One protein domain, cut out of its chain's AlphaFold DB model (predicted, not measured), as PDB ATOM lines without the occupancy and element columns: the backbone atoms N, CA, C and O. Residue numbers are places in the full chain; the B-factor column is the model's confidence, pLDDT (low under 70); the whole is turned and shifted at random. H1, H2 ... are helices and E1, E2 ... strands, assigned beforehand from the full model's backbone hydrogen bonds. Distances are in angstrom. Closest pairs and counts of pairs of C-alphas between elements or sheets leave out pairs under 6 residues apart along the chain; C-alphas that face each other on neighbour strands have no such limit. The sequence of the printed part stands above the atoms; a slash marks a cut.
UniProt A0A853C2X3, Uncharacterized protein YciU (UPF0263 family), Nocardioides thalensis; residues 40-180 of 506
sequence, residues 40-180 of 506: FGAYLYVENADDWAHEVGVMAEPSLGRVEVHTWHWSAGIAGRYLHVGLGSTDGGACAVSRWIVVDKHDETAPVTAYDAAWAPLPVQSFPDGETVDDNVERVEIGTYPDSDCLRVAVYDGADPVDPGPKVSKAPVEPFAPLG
ATOM      1  N   PHE A  40     105.372 121.393  91.969       81.50
ATOM      2  CA  PHE A  40     106.173 121.603  93.170       81.50
ATOM      3  C   PHE A  40     107.541 122.157  92.799       81.50
ATOM      4  O   PHE A  40     108.122 121.718  91.815       81.50
ATOM      5  N   GLY A  41     108.062 123.091  93.592       81.31
ATOM      6  CA  GLY A  41     109.307 123.808  93.329       81.31
ATOM      7  C   GLY A  41     110.217 123.865  94.539       81.31
ATOM      8  O   GLY A  41     109.750 124.013  95.670       81.31
ATOM      9  N   ALA A  42     111.519 123.761  94.307       79.19
ATOM     10  CA  ALA A  42     112.529 123.998  95.330       79.19
ATOM     11  C   ALA A  42     113.834 124.493  94.701       79.19
ATOM     12  O   ALA A  42     114.220 124.062  93.615       79.19
ATOM     13  N   TYR A  43     114.525 125.369  95.427       79.56
ATOM     14  CA  TYR A  43     115.854 125.864  95.085       79.56
ATOM     15  C   TYR A  43     116.841 125.410  96.155       79.56
ATOM     16  O   TYR A  43     116.568 125.537  97.349       79.56
ATOM     17  N   LEU A  44     117.994 124.889  95.740       76.62
ATOM     18  CA  LEU A  44     119.077 124.538  96.651       76.62
ATOM     19  C   LEU A  44     120.392 125.168  96.232       76.62
ATOM     20  O   LEU A  44     120.791 125.123  95.070       76.62
ATOM     21  N   TYR A  45     121.135 125.600  97.245       76.62
ATOM     22  CA  TYR A  45     122.546 125.908  97.115       76.62
ATOM     23  C   TYR A  45     123.384 124.649  97.337       76.62
ATOM     24  O   TYR A  45     123.343 124.000  98.388       76.62
ATOM     25  N   VAL A  46     124.161 124.303  96.320       72.75
ATOM     26  CA  VAL A  46     125.146 123.232  96.339       72.75
ATOM     27  C   VAL A  46     126.505 123.857  96.635       72.75
ATOM     28  O   VAL A  46     127.153 124.421  95.754       72.75
ATOM     29  N   GLU A  47     126.928 123.777  97.896       68.00
ATOM     30  CA  GLU A  47     128.245 124.248  98.331       68.00
ATOM     31  C   GLU A  47     129.352 123.296  97.863       68.00
ATOM     32  O   GLU A  47     129.281 122.079  98.090       68.00
ATOM     33  N   ASN A  48     130.392 123.856  97.246       64.62
ATOM     34  CA  ASN A  48     131.626 123.147  96.915       64.62
ATOM     35  C   ASN A  48     132.746 123.458  97.926       64.62
ATOM     36  O   ASN A  48     132.677 124.432  98.672       64.62
ATOM     37  N   ALA A  49     133.803 122.643  97.931       52.97
ATOM     38  CA  ALA A  49     134.947 122.744  98.837       52.97
ATOM     39  C   ALA A  49     135.721 124.080  98.755       52.97
ATOM     40  O   ALA A  49     136.453 124.398  99.690       52.97
ATOM     41  N   ASP A  50     135.541 124.851  97.675       55.88
ATOM     42  CA  ASP A  50     136.190 126.148  97.423       55.88
ATOM     43  C   ASP A  50     135.291 127.374  97.750       55.88
ATOM     44  O   ASP A  50     135.555 128.478  97.274       55.88
ATOM     45  N   ASP A  51     134.233 127.202  98.558       54.00
ATOM     46  CA  ASP A  51     133.293 128.252  99.017       54.00
ATOM     47  C   ASP A  51     132.466 128.946  97.907       54.00
ATOM     48  O   ASP A  51     131.915 130.034  98.107       54.00
ATOM     49  N   TRP A  52     132.330 128.331  96.728       55.44
ATOM     50  CA  TRP A  52     131.343 128.748  95.722       55.44
ATOM     51  C   TRP A  52     130.080 127.894  95.839       55.44
ATOM     52  O   TRP A  52     130.152 126.665  95.916       55.44
ATOM     53  N   ALA A  53     128.925 128.559  95.876       62.78
ATOM     54  CA  ALA A  53     127.618 127.920  95.870       62.78
ATOM     55  C   ALA A  53     127.056 127.933  94.446       62.78
ATOM     56  O   ALA A  53     126.970 128.991  93.822       62.78
ATOM     57  N   HIS A  54     126.683 126.757  93.948       72.19
ATOM     58  CA  HIS A  54     125.924 126.609  92.708       72.19
ATOM     59  C   HIS A  54     124.443 126.497  93.047       72.19
ATOM     60  O   HIS A  54     124.094 125.840  94.027       72.19
ATOM     61  N   GLU A  55     123.579 127.128  92.265       76.62
ATOM     62  CA  GLU A  55     122.140 127.087  92.506       76.62
ATOM     63  C   GLU A  55     121.499 126.037  91.602       76.62
ATOM     64  O   GLU A  55     121.730 126.011  90.392       76.62
ATOM     65  N   VAL A  56     120.722 125.144  92.210       81.12
ATOM     66  CA  VAL A  56     119.941 124.130  91.506       81.12
ATOM     67  C   VAL A  56     118.475 124.366  91.814       81.12
ATOM     68  O   VAL A  56     118.060 124.245  92.967       81.12
ATOM     69  N   GLY A  57     117.704 124.689  90.782       83.94
ATOM     70  CA  GLY A  57     116.249 124.769  90.847       83.94
ATOM     71  C   GLY A  57     115.645 123.480  90.319       83.94
ATOM     72  O   GLY A  57     116.111 122.945  89.316       83.94
ATOM     73  N   VAL A  58     114.609 122.970  90.976       87.12
ATOM     74  CA  VAL A  58     113.850 121.822  90.474       87.12
ATOM     75  C   VAL A  58     112.361 122.100  90.566       87.12
ATOM     76  O   VAL A  58     111.868 122.430  91.646       87.12
ATOM     77  N   MET A  59     111.664 121.897  89.448       88.06
ATOM     78  CA  MET A  59     110.211 121.775  89.404       88.06
ATOM     79  C   MET A  59     109.818 120.330  89.107       88.06
ATOM     80  O   MET A  59     110.426 119.668  88.267       88.06
ATOM     81  N   ALA A  60     108.784 119.851  89.786       88.75
ATOM     82  CA  ALA A  60     108.251 118.505  89.662       88.75
ATOM     83  C   ALA A  60     106.727 118.536  89.481       88.75
ATOM     84  O   ALA A  60     106.027 119.209  90.235       88.75
ATOM     85  N   GLU A  61     106.221 117.765  88.517       88.81
ATOM     86  CA  GLU A  61     104.789 117.551  88.257       88.81
ATOM     87  C   GLU A  61     104.497 116.035  88.265       88.81
ATOM     88  O   GLU A  61     104.545 115.377  87.216       88.81
ATOM     89  N   PRO A  62     104.244 115.433  89.445       88.56
ATOM     90  CA  PRO A  62     104.174 113.976  89.610       88.56
ATOM     91  C   PRO A  62     103.091 113.294  88.770       88.56
ATOM     92  O   PRO A  62     103.319 112.208  88.223       88.56
ATOM     93  N   SER A  63     101.932 113.945  88.622       85.69
ATOM     94  CA  SER A  63     100.784 113.437  87.859       85.69
ATOM     95  C   SER A  63     101.019 113.421  86.348       85.69
ATOM     96  O   SER A  63     100.436 112.582  85.662       85.69
ATOM     97  N   LEU A  64     101.894 114.295  85.841       87.06
ATOM     98  CA  LEU A  64     102.342 114.308  84.444       87.06
ATOM     99  C   LEU A  64     103.649 113.534  84.240       87.06
ATOM    100  O   LEU A  64     104.021 113.231  83.112       87.06
ATOM    101  N   GLY A  65     104.352 113.196  85.322       90.69
ATOM    102  CA  GLY A  65     105.653 112.544  85.237       90.69
ATOM    103  C   GLY A  65     106.761 113.465  84.735       90.69
ATOM    104  O   GLY A  65     107.742 112.968  84.184       90.69
ATOM    105  N   ARG A  66     106.610 114.783  84.897       91.38
ATOM    106  CA  ARG A  66     107.519 115.789  84.340       91.38
ATOM    107  C   ARG A  66     108.400 116.414  85.407       91.38
ATOM    108  O   ARG A  66     107.998 116.548  86.568       91.38
ATOM    109  N   VAL A  67     109.629 116.723  85.012       90.75
ATOM    110  CA  VAL A  67     110.646 117.339  85.864       90.75
ATOM    111  C   VAL A  67     111.436 118.346  85.041       90.75
ATOM    112  O   VAL A  67     111.886 118.033  83.938       90.75
ATOM    113  N   GLU A  68     111.620 119.537  85.596       89.00
ATOM    114  CA  GLU A  68     112.508 120.570  85.067       89.00
ATOM    115  C   GLU A  68     113.643 120.792  86.070       89.00
ATOM    116  O   GLU A  68     113.390 121.000  87.261       89.00
ATOM    117  N   VAL A  69     114.891 120.714  85.609       87.56
ATOM    118  CA  VAL A  69     116.088 120.945  86.428       87.56
ATOM    119  C   VAL A  69     116.854 122.131  85.862       87.56
ATOM    120  O   VAL A  69     117.318 122.094  84.728       87.56
ATOM    121  N   HIS A  70     117.030 123.159  86.682       83.50
ATOM    122  CA  HIS A  70     117.839 124.335  86.383       83.50
ATOM    123  C   HIS A  70     119.183 124.222  87.086       83.50
ATOM    124  O   HIS A  70     119.241 123.928  88.282       83.50
ATOM    125  N   THR A  71     120.271 124.486  86.368       79.00
ATOM    126  CA  THR A  71     121.631 124.437  86.917       79.00
ATOM    127  C   THR A  71     122.371 125.746  86.692       79.00
ATOM    128  O   THR A  71     123.292 125.829  85.876       79.00
ATOM    129  N   TRP A  72     121.979 126.789  87.421       73.31
ATOM    130  CA  TRP A  72     122.590 128.104  87.268       73.31
ATOM    131  C   TRP A  72     124.041 128.117  87.732       73.31
ATOM    132  O   TRP A  72     124.415 127.558  88.768       73.31
ATOM    133  N   HIS A  73     124.868 128.818  86.955       68.06
ATOM    134  CA  HIS A  73     126.293 128.979  87.228       68.06
ATOM    135  C   HIS A  73     127.039 127.640  87.375       68.06
ATOM    136  O   HIS A  73     128.055 127.571  88.073       68.06
ATOM    137  N   TRP A  74     126.553 126.573  86.734       69.81
ATOM    138  CA  TRP A  74     127.212 125.274  86.762       69.81
ATOM    139  C   TRP A  74     128.410 125.250  85.815       69.81
ATOM    140  O   TRP A  74     128.327 125.670  84.668       69.81
ATOM    141  N   SER A  75     129.549 124.742  86.284       63.38
ATOM    142  CA  SER A  75     130.684 124.455  85.404       63.38
ATOM    143  C   SER A  75     131.295 123.112  85.783       63.38
ATOM    144  O   SER A  75     131.779 122.924  86.902       63.38
ATOM    145  N   ALA A  76     131.260 122.165  84.840       57.22
ATOM    146  CA  ALA A  76     131.653 120.767  85.042       57.22
ATOM    147  C   ALA A  76     133.057 120.603  85.640       57.22
ATOM    148  O   ALA A  76     133.309 119.698  86.427       57.22
ATOM    149  N   GLY A  77     133.977 121.499  85.265       58.69
ATOM    150  CA  GLY A  77     135.368 121.464  85.715       58.69
ATOM    151  C   GLY A  77     135.570 121.814  87.191       58.69
ATOM    152  O   GLY A  77     136.684 121.650  87.681       58.69
ATOM    153  N   ILE A  78     134.535 122.315  87.874       58.50
ATOM    154  CA  ILE A  78     134.608 122.785  89.263       58.50
ATOM    155  C   ILE A  78     133.547 122.092  90.121       58.50
ATOM    156  O   ILE A  78     133.881 121.588  91.185       58.50
ATOM    157  N   ALA A  79     132.293 122.031  89.664       64.62
ATOM    158  CA  ALA A  79     131.158 121.547  90.458       64.62
ATOM    159  C   ALA A  79     131.032 120.015  90.505       64.62
ATOM    160  O   ALA A  79     130.471 119.481  91.460       64.62
ATOM    161  N   GLY A  80     131.567 119.338  89.488       75.75
ATOM    162  CA  GLY A  80     131.557 117.895  89.314       75.75
ATOM    163  C   GLY A  80     130.744 117.406  88.119       75.75
ATOM    164  O   GLY A  80     130.033 118.187  87.478       75.75
ATOM    165  N   ARG A  81     130.897 116.119  87.774       83.81
ATOM    166  CA  ARG A  81     130.368 115.549  86.520       83.81
ATOM    167  C   ARG A  81     128.860 115.319  86.544       83.81
ATOM    168  O   ARG A  81     128.170 115.821  85.667       83.81
ATOM    169  N   TYR A  82     128.356 114.542  87.496       86.94
ATOM    170  CA  TYR A  82     126.948 114.146  87.530       86.94
ATOM    171  C   TYR A  82     126.199 114.881  88.633       86.94
ATOM    172  O   TYR A  82     126.561 114.776  89.809       86.94
ATOM    173  N   LEU A  83     125.115 115.558  88.260       89.00
ATOM    174  CA  LEU A  83     124.126 116.095  89.187       89.00
ATOM    175  C   LEU A  83     123.003 115.070  89.371       89.00
ATOM    176  O   LEU A  83     122.294 114.738  88.427       89.00
ATOM    177  N   HIS A  84     122.839 114.580  90.594       91.69
ATOM    178  CA  HIS A  84     121.783 113.652  90.981       91.69
ATOM    179  C   HIS A  84     120.710 114.399  91.766       91.69
ATOM    180  O   HIS A  84     120.959 114.887  92.875       91.69
ATOM    181  N   VAL A  85     119.506 114.425  91.211       92.25
ATOM    182  CA  VAL A  85     118.310 115.027  91.791       92.25
ATOM    183  C   VAL A  85     117.372 113.906  92.230       92.25
ATOM    184  O   VAL A  85     116.839 113.161  91.414       92.25
ATOM    185  N   GLY A  86     117.206 113.744  93.538       92.56
ATOM    186  CA  GLY A  86     116.312 112.769  94.147       92.56
ATOM    187  C   GLY A  86     114.986 113.404  94.551       92.56
ATOM    188  O   GLY A  86     114.986 114.334  95.357       92.56
ATOM    189  N   LEU A  87     113.880 112.864  94.039       93.00
ATOM    190  CA  LEU A  87     112.505 113.251  94.376       93.00
ATOM    191  C   LEU A  87     111.908 112.215  95.332       93.00
ATOM    192  O   LEU A  87     111.997 111.005  95.075       93.00
ATOM    193  N   GLY A  88     111.329 112.649  96.448       91.25
ATOM    194  CA  GLY A  88     110.847 111.719  97.463       91.25
ATOM    195  C   GLY A  88     109.859 112.302  98.459       91.25
ATOM    196  O   GLY A  88     109.389 113.426  98.315       91.25
ATOM    197  N   SER A  89     109.576 111.503  99.487       89.19
ATOM    198  CA  SER A  89     108.743 111.896 100.628       89.19
ATOM    199  C   SER A  89     109.571 112.021 101.903       89.19
ATOM    200  O   SER A  89     110.557 111.303 102.111       89.19
ATOM    201  N   THR A  90     109.179 112.948 102.764       85.88
ATOM    202  CA  THR A  90     109.853 113.234 104.019       85.88
ATOM    203  C   THR A  90     109.453 112.170 105.031       85.88
ATOM    204  O   THR A  90     108.318 112.134 105.503       85.88
ATOM    205  N   ASP A  91     110.404 111.324 105.422       75.19
ATOM    206  CA  ASP A  91     110.219 110.356 106.503       75.19
ATOM    207  C   ASP A  91     111.279 110.589 107.585       75.19
ATOM    208  O   ASP A  91     112.486 110.468 107.359       75.19
ATOM    209  N   GLY A  92     110.834 111.001 108.775       58.69
ATOM    210  CA  GLY A  92     111.702 111.141 109.949       58.69
ATOM    211  C   GLY A  92     112.865 112.136 109.812       58.69
ATOM    212  O   GLY A  92     113.850 112.011 110.539       58.69
ATOM    213  N   GLY A  93     112.777 113.116 108.904       65.06
ATOM    214  CA  GLY A  93     113.829 114.116 108.654       65.06
ATOM    215  C   GLY A  93     114.848 113.726 107.575       65.06
ATOM    216  O   GLY A  93     115.839 114.433 107.392       65.06
ATOM    217  N   ALA A  94     114.615 112.626 106.855       81.62
ATOM    218  CA  ALA A  94     115.331 112.267 105.636       81.62
ATOM    219  C   ALA A  94     114.372 112.251 104.435       81.62
ATOM    220  O   ALA A  94     113.181 111.996 104.588       81.62
ATOM    221  N   CYS A  95     114.905 112.495 103.234       87.75
ATOM    222  CA  CYS A  95     114.141 112.351 101.997       87.75
ATOM    223  C   CYS A  95     114.213 110.902 101.503       87.75
ATOM    224  O   CYS A  95     115.282 110.438 101.079       87.75
ATOM    225  N   ALA A  96     113.097 110.178 101.594       91.12
ATOM    226  CA  ALA A  96     112.939 108.831 101.064       91.12
ATOM    227  C   ALA A  96     112.725 108.913  99.546       91.12
ATOM    228  O   ALA A  96     111.604 109.068  99.059       91.12
ATOM    229  N   VAL A  97     113.834 108.861  98.806       91.75
ATOM    230  CA  VAL A  97     113.848 109.059  97.353       91.75
ATOM    231  C   VAL A  97     113.120 107.923  96.634       91.75
ATOM    232  O   VAL A  97     113.428 106.748  96.835       91.75
ATOM    233  N   SER A  98     112.179 108.294  95.768       92.06
ATOM    234  CA  SER A  98     111.419 107.385  94.908       92.06
ATOM    235  C   SER A  98     111.873 107.439  93.445       92.06
ATOM    236  O   SER A  98     111.705 106.455  92.714       92.06
ATOM    237  N   ARG A  99     112.455 108.571  93.022       94.56
ATOM    238  CA  ARG A  99     112.967 108.825  91.671       94.56
ATOM    239  C   ARG A  99     114.296 109.561  91.726       94.56
ATOM    240  O   ARG A  99     114.456 110.481  92.523       94.56
ATOM    241  N   TRP A 100     115.210 109.179  90.848       93.81
ATOM    242  CA  TRP A 100     116.459 109.883  90.596       93.81
ATOM    243  C   TRP A 100     116.452 110.425  89.175       93.81
ATOM    244  O   TRP A 100     116.233 109.656  88.246       93.81
ATOM    245  N   ILE A 101     116.731 111.713  89.015       94.81
ATOM    246  CA  ILE A 101     117.104 112.335  87.744       94.81
ATOM    247  C   ILE A 101     118.610 112.580  87.789       94.81
ATOM    248  O   ILE A 101     119.124 113.106  88.778       94.81
ATOM    249  N   VAL A 102     119.324 112.166  86.748       92.81
ATOM    250  CA  VAL A 102     120.777 112.299  86.648       92.81
ATOM    251  C   VAL A 102     121.118 113.080  85.389       92.81
ATOM    252  O   VAL A 102     120.831 112.634  84.276       92.81
ATOM    253  N   VAL A 103     121.752 114.232  85.592       89.38
ATOM    254  CA  VAL A 103     122.209 115.128  84.529       89.38
ATOM    255  C   VAL A 103     123.731 115.024  84.422       89.38
ATOM    256  O   VAL A 103     124.435 115.241  85.414       89.38
ATOM    257  N   ASP A 104     124.244 114.670  83.239       87.25
ATOM    258  CA  ASP A 104     125.682 114.714  82.950       87.25
ATOM    259  C   ASP A 104     126.057 116.143  82.568       87.25
ATOM    260  O   ASP A 104     125.710 116.638  81.504       87.25
ATOM    261  N   LYS A 105     126.764 116.822  83.464       81.25
ATOM    262  CA  LYS A 105     127.217 118.192  83.244       81.25
ATOM    263  C   LYS A 105     128.583 118.269  82.578       81.25
ATOM    264  O   LYS A 105     129.039 119.370  82.304       81.25
ATOM    265  N   HIS A 106     129.249 117.143  82.315       78.75
ATOM    266  CA  HIS A 106     130.499 117.117  81.549       78.75
ATOM    267  C   HIS A 106     130.272 117.039  80.038       78.75
ATOM    268  O   HIS A 106     131.096 117.541  79.273       78.75
ATOM    269  N   ASP A 107     129.179 116.409  79.622       75.50
ATOM    270  CA  ASP A 107     128.752 116.313  78.232       75.50
ATOM    271  C   ASP A 107     127.323 116.847  78.119       75.50
ATOM    272  O   ASP A 107     126.368 116.112  78.327       75.50
ATOM    273  N   GLU A 108     127.183 118.127  77.769       67.75
ATOM    274  CA  GLU A 108     125.886 118.797  77.561       67.75
ATOM    275  C   GLU A 108     125.067 118.169  76.416       67.75
ATOM    276  O   GLU A 108     123.889 118.463  76.251       67.75
ATOM    277  N   THR A 109     125.676 117.289  75.610       70.69
ATOM    278  CA  THR A 109     124.966 116.524  74.574       70.69
ATOM    279  C   THR A 109     124.509 115.147  75.053       70.69
ATOM    280  O   THR A 109     123.771 114.461  74.337       70.69
ATOM    281  N   ALA A 110     124.939 114.718  76.243       76.75
ATOM    282  CA  ALA A 110     124.495 113.469  76.828       76.75
ATOM    283  C   ALA A 110     123.041 113.604  77.306       76.75
ATOM    284  O   ALA A 110     122.676 114.594  77.939       76.75
ATOM    285  N   PRO A 111     122.190 112.602  77.036       77.25
ATOM    286  CA  PRO A 111     120.809 112.651  77.476       77.25
ATOM    287  C   PRO A 111     120.734 112.573  79.002       77.25
ATOM    288  O   PRO A 111     121.424 111.768  79.637       77.25
ATOM    289  N   VAL A 112     119.819 113.347  79.579       88.81
ATOM    290  CA  VAL A 112     119.396 113.179  80.969       88.81
ATOM    291  C   VAL A 112     118.863 111.759  81.164       88.81
ATOM    292  O   VAL A 112     118.140 111.222  80.323       88.81
ATOM    293  N   THR A 113     119.222 111.135  82.283       93.12
ATOM    294  CA  THR A 113     118.762 109.783  82.631       93.12
ATOM    295  C   THR A 113     117.932 109.800  83.903       93.12
ATOM    296  O   THR A 113     118.067 110.696  84.734       93.12
ATOM    297  N   ALA A 114     117.062 108.805  84.064       95.00
ATOM    298  CA  ALA A 114     116.233 108.678  85.249       95.00
ATOM    299  C   ALA A 114     116.181 107.238  85.750       95.00
ATOM    300  O   ALA A 114     116.257 106.287  84.968       95.00
ATOM    301  N   TYR A 115     116.028 107.088  87.062       94.75
ATOM    302  CA  TYR A 115     116.001 105.802  87.742       94.75
ATOM    303  C   TYR A 115     114.944 105.776  88.844       94.75
ATOM    304  O   TYR A 115     114.584 106.808  89.418       94.75
ATOM    305  N   ASP A 116     114.459 104.584  89.171       93.50
ATOM    306  CA  ASP A 116     113.654 104.375  90.371       93.50
ATOM    307  C   ASP A 116     114.523 104.304  91.646       93.50
ATOM    308  O   ASP A 116     115.752 104.407  91.615       93.50
ATOM    309  N   ALA A 117     113.882 104.109  92.800       90.88
ATOM    310  CA  ALA A 117     114.567 103.980  94.089       90.88
ATOM    311  C   ALA A 117     115.583 102.818  94.157       90.88
ATOM    312  O   ALA A 117     116.483 102.841  94.999       90.88
ATOM    313  N   ALA A 118     115.436 101.800  93.303       91.44
ATOM    314  CA  ALA A 118     116.311 100.634  93.217       91.44
ATOM    315  C   ALA A 118     117.385 100.772  92.122       91.44
ATOM    316  O   ALA A 118     118.087  99.797  91.848       91.44
ATOM    317  N   TRP A 119     117.531 101.963  91.526       92.06
ATOM    318  CA  TRP A 119     118.421 102.243  90.397       92.06
ATOM    319  C   TRP A 119     118.070 101.484  89.110       92.06
ATOM    320  O   TRP A 119     118.914 101.330  88.224       92.06
ATOM    321  N   ALA A 120     116.827 101.017  88.965       93.31
ATOM    322  CA  ALA A 120     116.363 100.514  87.680       93.31
ATOM    323  C   ALA A 120     116.090 101.705  86.741       93.31
ATOM    324  O   ALA A 120     115.447 102.669  87.166       93.31
ATOM    325  N   PRO A 121     116.568 101.667  85.484       93.31
ATOM    326  CA  PRO A 121     116.389 102.771  84.552       93.31
ATOM    327  C   PRO A 121     114.913 102.959  84.197       93.31
ATOM    328  O   PRO A 121     114.181 101.989  83.973       93.31
ATOM    329  N   LEU A 122     114.499 104.218  84.111       94.25
ATOM    330  CA  LEU A 122     113.174 104.640  83.677       94.25
ATOM    331  C   LEU A 122     113.228 105.126  82.221       94.25
ATOM    332  O   LEU A 122     114.275 105.599  81.771       94.25
ATOM    333  N   PRO A 123     112.127 105.004  81.459       93.06
ATOM    334  CA  PRO A 123     112.034 105.657  80.161       93.06
ATOM    335  C   PRO A 123     112.143 107.174  80.351       93.06
ATOM    336  O   PRO A 123     111.497 107.723  81.237       93.06
ATOM    337  N   VAL A 124     112.959 107.826  79.522       92.75
ATOM    338  CA  VAL A 124     113.140 109.281  79.538       92.75
ATOM    339  C   VAL A 124     112.839 109.839  78.159       92.75
ATOM    340  O   VAL A 124     113.365 109.347  77.158       92.75
ATOM    341  N   GLN A 125     112.020 110.882  78.126       91.06
ATOM    342  CA  GLN A 125     111.876 111.766  76.979       91.06
ATOM    343  C   GLN A 125     112.396 113.149  77.368       91.06
ATOM    344  O   GLN A 125     111.910 113.737  78.328       91.06
ATOM    345  N   SER A 126     113.383 113.649  76.628       84.75
ATOM    346  CA  SER A 126     113.910 115.006  76.795       84.75
ATOM    347  C   SER A 126     113.160 115.981  75.893       84.75
ATOM    348  O   SER A 126     112.837 115.642  74.749       84.75
ATOM    349  N   PHE A 127     112.921 117.189  76.393       79.81
ATOM    350  CA  PHE A 127     112.298 118.277  75.644       79.81
ATOM    351  C   PHE A 127     113.346 119.368  75.421       79.81
ATOM    352  O   PHE A 127     113.944 119.822  76.395       79.81
ATOM    353  N   PRO A 128     113.631 119.752  74.167       65.75
ATOM    354  CA  PRO A 128     114.590 120.809  73.900       65.75
ATOM    355  C   PRO A 128     114.026 122.158  74.347       65.75
ATOM    356  O   PRO A 128     112.880 122.492  74.039       65.75
ATOM    357  N   ASP A 129     114.856 122.962  75.000       60.25
ATOM    358  CA  ASP A 129     114.547 124.355  75.309       60.25
ATOM    359  C   ASP A 129     114.658 125.173  74.022       60.25
ATOM    360  O   ASP A 129     115.734 125.617  73.629       60.25
ATOM    361  N   GLY A 130     113.556 125.262  73.271       53.12
ATOM    362  CA  GLY A 130     113.543 125.892  71.951       53.12
ATOM    363  C   GLY A 130     114.202 127.274  71.962       53.12
ATOM    364  O   GLY A 130     113.680 128.169  72.602       53.12
ATOM    365  N   GLU A 131     115.336 127.435  71.268       44.00
ATOM    366  CA  GLU A 131     116.127 128.675  71.082       44.00
ATOM    367  C   GLU A 131     116.137 129.689  72.256       44.00
ATOM    368  O   GLU A 131     116.225 130.899  72.030       44.00
ATOM    369  N   THR A 132     116.059 129.245  73.513       43.62
ATOM    370  CA  THR A 132     116.143 130.144  74.672       43.62
ATOM    371  C   THR A 132     117.576 130.291  75.172       43.62
ATOM    372  O   THR A 132     118.437 129.458  74.929       43.62
ATOM    373  N   VAL A 133     117.837 131.416  75.839       39.44
ATOM    374  CA  VAL A 133     119.169 131.984  76.125       39.44
ATOM    375  C   VAL A 133     119.967 131.220  77.201       39.44
ATOM    376  O   VAL A 133     121.102 131.602  77.480       39.44
ATOM    377  N   ASP A 134     119.420 130.164  77.809       53.94
ATOM    378  CA  ASP A 134     120.057 129.479  78.938       53.94
ATOM    379  C   ASP A 134     120.299 127.991  78.639       53.94
ATOM    380  O   ASP A 134     119.385 127.179  78.720       53.94
ATOM    381  N   ASP A 135     121.552 127.628  78.344       56.88
ATOM    382  CA  ASP A 135     122.024 126.243  78.135       56.88
ATOM    383  C   ASP A 135     121.990 125.391  79.438       56.88
ATOM    384  O   ASP A 135     122.666 124.370  79.553       56.88
ATOM    385  N   ASN A 136     121.259 125.828  80.471       73.94
ATOM    386  CA  ASN A 136     121.314 125.291  81.836       73.94
ATOM    387  C   ASN A 136     119.989 124.698  82.334       73.94
ATOM    388  O   ASN A 136     119.875 124.412  83.532       73.94
ATOM    389  N   VAL A 137     119.004 124.525  81.455       81.00
ATOM    390  CA  VAL A 137     117.702 123.943  81.789       81.00
ATOM    391  C   VAL A 137     117.591 122.550  81.171       81.00
ATOM    392  O   VAL A 137     118.099 122.272  80.093       81.00
ATOM    393  N   GLU A 138     117.002 121.629  81.927       84.94
ATOM    394  CA  GLU A 138     116.816 120.241  81.523       84.94
ATOM    395  C   GLU A 138     115.367 119.841  81.781       84.94
ATOM    396  O   GLU A 138     114.947 119.702  82.935       84.94
ATOM    397  N   ARG A 139     114.599 119.626  80.711       87.69
ATOM    398  CA  ARG A 139     113.197 119.199  80.786       87.69
ATOM    399  C   ARG A 139     113.053 117.745  80.400       87.69
ATOM    400  O   ARG A 139     113.429 117.339  79.296       87.69
ATOM    401  N   VAL A 140     112.469 116.956  81.296       90.94
ATOM    402  CA  VAL A 140     112.279 115.522  81.080       90.94
ATOM    403  C   VAL A 140     110.911 115.025  81.511       90.94
ATOM    404  O   VAL A 140     110.338 115.476  82.501       90.94
ATOM    405  N   GLU A 141     110.429 114.017  80.793       93.25
ATOM    406  CA  GLU A 141     109.309 113.171  81.194       93.25
ATOM    407  C   GLU A 141     109.832 111.773  81.527       93.25
ATOM    408  O   GLU A 141     110.573 111.164  80.748       93.25
ATOM    409  N   ILE A 142     109.449 111.281  82.706       93.50
ATOM    410  CA  ILE A 142     109.908 110.014  83.297       93.50
ATOM    411  C   ILE A 142     108.751 109.069  83.665       93.50
ATOM    412  O   ILE A 142     108.941 108.072  84.369       93.50
ATOM    413  N   GLY A 143     107.539 109.392  83.198       90.69
ATOM    414  CA  GLY A 143     106.288 108.739  83.578       90.69
ATOM    415  C   GLY A 143     105.820 109.113  84.988       90.69
ATOM    416  O   GLY A 143     106.596 109.576  85.819       90.69
ATOM    417  N   THR A 144     104.531 108.915  85.274       90.31
ATOM    418  CA  THR A 144     103.917 109.324  86.550       90.31
ATOM    419  C   THR A 144     104.602 108.694  87.763       90.31
ATOM    420  O   THR A 144     104.951 107.504  87.754       90.31
ATOM    421  N   TYR A 145     104.741 109.458  88.842       89.62
ATOM    422  CA  TYR A 145     105.377 109.008  90.081       89.62
ATOM    423  C   TYR A 145     104.599 109.479  91.319       89.62
ATOM    424  O   TYR A 145     103.748 110.354  91.198       89.62
ATOM    425  N   PRO A 146     104.819 108.860  92.497       88.31
ATOM    426  CA  PRO A 146     104.160 109.292  93.728       88.31
ATOM    427  C   PRO A 146     104.501 110.742  94.083       88.31
ATOM    428  O   PRO A 146     105.626 111.181  93.834       88.31
ATOM    429  N   ASP A 147     103.563 111.433  94.729       82.44
ATOM    430  CA  ASP A 147     103.759 112.806  95.194       82.44
ATOM    431  C   ASP A 147     105.052 112.930  96.006       82.44
ATOM    432  O   ASP A 147     105.393 112.071  96.830       82.44
ATOM    433  N   SER A 148     105.797 113.994  95.721       85.25
ATOM    434  CA  SER A 148     107.094 114.265  96.326       85.25
ATOM    435  C   SER A 148     107.017 115.564  97.116       85.25
ATOM    436  O   SER A 148     106.667 116.600  96.566       85.25
ATOM    437  N   ASP A 149     107.357 115.510  98.399       86.75
ATOM    438  CA  ASP A 149     107.362 116.670  99.299       86.75
ATOM    439  C   ASP A 149     108.787 117.099  99.697       86.75
ATOM    440  O   ASP A 149     108.968 118.095 100.398       86.75
ATOM    441  N   CYS A 150     109.807 116.365  99.238       89.56
ATOM    442  CA  CYS A 150     111.205 116.684  99.471       89.56
ATOM    443  C   CYS A 150     112.082 116.459  98.245       89.56
ATOM    444  O   CYS A 150     111.870 115.565  97.417       89.56
ATOM    445  N   LEU A 151     113.145 117.252  98.219       90.00
ATOM    446  CA  LEU A 151     114.197 117.246  97.234       90.00
ATOM    447  C   LEU A 151     115.536 116.937  97.895       90.00
ATOM    448  O   LEU A 151     115.887 117.457  98.961       90.00
ATOM    449  N   ARG A 152     116.323 116.097  97.230       88.25
ATOM    450  CA  ARG A 152     117.701 115.810  97.617       88.25
ATOM    451  C   ARG A 152     118.624 115.980  96.428       88.25
ATOM    452  O   ARG A 152     118.470 115.286  95.433       88.25
ATOM    453  N   VAL A 153     119.668 116.785  96.595       88.12
ATOM    454  CA  VAL A 153     120.689 116.972  95.562       88.12
ATOM    455  C   VAL A 153     122.043 116.391  95.988       88.12
ATOM    456  O   VAL A 153     122.497 116.487  97.142       88.12
ATOM    457  N   ALA A 154     122.698 115.723  95.047       86.38
ATOM    458  CA  ALA A 154     124.030 115.173  95.207       86.38
ATOM    459  C   ALA A 154     124.853 115.354  93.934       86.38
ATOM    460  O   ALA A 154     124.314 115.256  92.843       86.38
ATOM    461  N   VAL A 155     126.154 115.592  94.089       86.00
ATOM    462  CA  VAL A 155     127.070 115.737  92.956       86.00
ATOM    463  C   VAL A 155     128.228 114.777  93.096       86.00
ATOM    464  O   VAL A 155     128.698 114.525  94.217       86.00
ATOM    465  N   TYR A 156     128.673 114.259  91.959       85.81
ATOM    466  CA  TYR A 156     129.712 113.251  91.883       85.81
ATOM    467  C   TYR A 156     130.641 113.451  90.681       85.81
ATOM    468  O   TYR A 156     130.203 113.862  89.609       85.81
ATOM    469  N   ASP A 157     131.903 113.050  90.849       83.62
ATOM    470  CA  ASP A 157     132.955 113.116  89.817       83.62
ATOM    471  C   ASP A 157     133.250 111.767  89.148       83.62
ATOM    472  O   ASP A 157     134.184 111.644  88.353       83.62
ATOM    473  N   GLY A 158     132.489 110.726  89.490       80.44
ATOM    474  CA  GLY A 158     132.667 109.390  88.931       80.44
ATOM    475  C   GLY A 158     132.456 109.326  87.420       80.44
ATOM    476  O   GLY A 158     131.898 110.222  86.793       80.44
ATOM    477  N   ALA A 159     132.899 108.222  86.818       79.00
ATOM    478  CA  ALA A 159     132.681 107.961  85.395       79.00
ATOM    479  C   ALA A 159     131.320 107.302  85.106       79.00
ATOM    480  O   ALA A 159     130.810 107.447  83.997       79.00
ATOM    481  N   ASP A 160     130.743 106.606  86.087       84.12
ATOM    482  CA  ASP A 160     129.477 105.872  85.993       84.12
ATOM    483  C   ASP A 160     128.371 106.650  86.733       84.12
ATOM    484  O   ASP A 160     128.580 106.991  87.894       84.12
ATOM    485  N   PRO A 161     127.217 106.951  86.111       81.75
ATOM    486  CA  PRO A 161     126.121 107.659  86.776       81.75
ATOM    487  C   PRO A 161     125.397 106.829  87.852       81.75
ATOM    488  O   PRO A 161     124.688 107.398  88.674       81.75
ATOM    489  N   VAL A 162     125.538 105.499  87.876       84.56
ATOM    490  CA  VAL A 162     124.877 104.611  88.857       84.56
ATOM    491  C   VAL A 162     125.804 104.266  90.024       84.56
ATOM    492  O   VAL A 162     125.361 104.214  91.172       84.56
ATOM    493  N   ASP A 163     127.099 104.089  89.750       83.00
ATOM    494  CA  ASP A 163     128.149 103.958  90.771       83.00
ATOM    495  C   ASP A 163     129.155 105.118  90.677       83.00
ATOM    496  O   ASP A 163     130.313 104.943  90.278       83.00
ATOM    497  N   PRO A 164     128.727 106.342  91.029       74.81
ATOM    498  CA  PRO A 164     129.494 107.546  90.740       74.81
ATOM    499  C   PRO A 164     130.623 107.803  91.751       74.81
ATOM    500  O   PRO A 164     131.294 108.834  91.700       74.81
ATOM    501  N   GLY A 165     130.870 106.869  92.674       78.31
ATOM    502  CA  GLY A 165     131.911 106.992  93.687       78.31
ATOM    503  C   GLY A 165     131.572 108.002  94.797       78.31
ATOM    504  O   GLY A 165     130.403 108.187  95.148       78.31
ATOM    505  N   PRO A 166     132.583 108.607  95.451       78.06
ATOM    506  CA  PRO A 166     132.349 109.497  96.581       78.06
ATOM    507  C   PRO A 166     131.668 110.799  96.142       78.06
ATOM    508  O   PRO A 166     132.014 111.398  95.129       78.06
ATOM    509  N   LYS A 167     130.719 111.253  96.964       78.44
ATOM    510  CA  LYS A 167     130.051 112.549  96.811       78.44
ATOM    511  C   LYS A 167     131.072 113.685  96.952       78.44
ATOM    512  O   LYS A 167     131.841 113.664  97.915       78.44
ATOM    513  N   VAL A 168     131.034 114.676  96.062       75.06
ATOM    514  CA  VAL A 168     131.977 115.816  96.086       75.06
ATOM    515  C   VAL A 168     131.407 117.080  96.735       75.06
ATOM    516  O   VAL A 168     132.160 117.850  97.321       75.06
ATOM    517  N   SER A 169     130.083 117.248  96.754       71.62
ATOM    518  CA  SER A 169     129.405 118.388  97.393       71.62
ATOM    519  C   SER A 169     128.221 117.941  98.246       71.62
ATOM    520  O   SER A 169     127.661 116.862  98.035       71.62
ATOM    521  N   LYS A 170     127.791 118.734  99.235       64.62
ATOM    522  CA  LYS A 170     126.628 118.390 100.068       64.62
ATOM    523  C   LYS A 170     125.583 119.496 100.087       64.62
ATOM    524  O   LYS A 170     125.690 120.417 100.872       64.62
ATOM    525  N   ALA A 171     124.510 119.303  99.324       75.56
ATOM    526  CA  ALA A 171     123.276 120.051  99.519       75.56
ATOM    527  C   ALA A 171     122.477 119.505 100.726       75.56
ATOM    528  O   ALA A 171     122.549 118.291 101.006       75.56
ATOM    529  N   PRO A 172     121.739 120.363 101.455       79.38
ATOM    530  CA  PRO A 172     120.726 119.920 102.407       79.38
ATOM    531  C   PRO A 172     119.588 119.161 101.699       79.38
ATOM    532  O   PRO A 172     119.543 119.063 100.476       79.38
ATOM    533  N   VAL A 173     118.699 118.555 102.483       84.69
ATOM    534  CA  VAL A 173     117.383 118.146 101.974       84.69
ATOM    535  C   VAL A 173     116.496 119.380 102.037       84.69
ATOM    536  O   VAL A 173     116.444 120.004 103.097       84.69
ATOM    537  N   GLU A 174     115.814 119.695 100.943       86.31
ATOM    538  CA  GLU A 174     114.919 120.849 100.851       86.31
ATOM    539  C   GLU A 174     113.473 120.362 100.729       86.31
ATOM    540  O   GLU A 174     113.218 119.429  99.962       86.31
ATOM    541  N   PRO A 175     112.519 120.926 101.482       85.06
ATOM    542  CA  PRO A 175     111.109 120.659 101.248       85.06
ATOM    543  C   PRO A 175     110.667 121.265  99.911       85.06
ATOM    544  O   PRO A 175     111.055 122.379  99.562       85.06
ATOM    545  N   PHE A 176     109.812 120.551  99.188       84.31
ATOM    546  CA  PHE A 176     109.111 121.123  98.048       84.31
ATOM    547  C   PHE A 176     108.045 122.106  98.533       84.31
ATOM    548  O   PHE A 176     107.253 121.798  99.428       84.31
ATOM    549  N   ALA A 177     108.008 123.288  97.923       80.69
ATOM    550  CA  ALA A 177     106.873 124.185  98.040       80.69
ATOM    551  C   ALA A 177     105.887 123.888  96.900       80.69
ATOM    552  O   ALA A 177     106.328 123.665  95.771       80.69
ATOM    553  N   PRO A 178     104.567 123.884  97.153       75.88
ATOM    554  CA  PRO A 178     103.605 123.922  96.061       75.88
ATOM    555  C   PRO A 178     103.841 125.201  95.248       75.88
ATOM    556  O   PRO A 178     103.987 126.278  95.828       75.88
ATOM    557  N   LEU A 179     103.895 125.070  93.926       71.19
ATOM    558  CA  LEU A 179     103.974 126.190  92.996       71.19
ATOM    559  C   LEU A 179     102.597 126.422  92.389       71.19
ATOM    560  O   LEU A 179     102.053 125.555  91.704       71.19
ATOM    561  N   GLY A 180     102.044 127.607  92.620       61.72
ATOM    562  CA  GLY A 180     100.916 128.112  91.857       61.72
ATOM    563  C   GLY A 180     101.380 128.972  90.684       61.72
ATOM    564  O   GLY A 180     102.458 129.559  90.691       61.72
TER     565      GLY A 180
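What this domain is: This is residues 40 to 180 of the 506 residues of the protein "Uncharacterized protein YciU (UPF0263 family)" of Nocardioides thalensis (UniProt A0A853C2X3). Two strongly twisted antiparallel sheets lie face to face as a sandwich, their strands crossed. Along one side the sandwich is nearly closed, where E10 comes up to E1 and runs on into E11 of the other sheet; the tiny helix H1 lies at one end of the strands. The 141 printed residues hold E1, E2, E3, H1, then E4 to E11 along the chain, in the sheet orders E7 E8 E3 E2 E1 E11 and E6 E5 E4 E9 E10; the class is mostly strand. The whole is compact and rounded, with a radius of gyration of the C-alphas of 13.9 A and spans of 39 by 35 by 31 A.

How they stand to each other: E1, residues 40 to 47, E2, residues 53 to 61, and E3, residues 66 to 72, form a meander, each strand the antiparallel neighbour of the one before, with N 44 and O 56 at 2.8 A and N 70 and O 57 at 2.8 A. H1, residues 76 to 79, is too short for an O i to N i+4 pair, and its one O i to N i+3 pair is not within range. E4, residues 82 to 91, E5, residues 94 to 104, and E6, residues 113 to 116, form a second meander, with N 85 and O 101 at 2.8 A and N 115 and O 100 at 2.8 A. E7, residues 125 to 127, and E8, residues 137 to 141, form a hairpin, with N 141 and O 125 at 2.9 A; E8 is also antiparallel to E3, with N 138 and O 69 at 2.9 A. E9, residues 150 to 156, is antiparallel to E4, with N 84 and O 154 at 2.8 A, and forms a hairpin with E10, residues 167 to 175, with N 151 and O 174 at 2.8 A. E10 runs on into E11, residues 177 to 179, at 72 degrees, and E11 is antiparallel to E1, with N 41 and O 177 at 2.8 A. The two sheets form a sandwich, two sheets face to face, their facing parts 9.7 A centre to centre and their strands at 56 degrees. E1 and E10 have their closest C-alphas, those of Val 46 and Ala 171, 4.9 A apart. H1 only grazes the sheet E6 E5 E4 E9 E10.

Where its parts are: E1 begins at C-alpha 40 (106.173, 121.603, 93.170) and is 22.8 A long; E2 is 26.2 A. E4, 25.6 A, bends by 59 degrees at residue 88, and E5, 25.1 A, by 82 degrees at residue 98. E9 is 20.3 A and E10 21.1 A; E11 ends at C-alpha 179 (103.974, 126.190, 92.996).

The domain as a whole: The C-alphas farthest apart, those of Gly 92 and Glu 131, are 42.9 A apart. The printed part has no cut, and no link is long. Mean pLDDT of the printed part is 80.2; 27 residues are under 70, among them residues 47 to 53, 73 to 79 and 128 to 135.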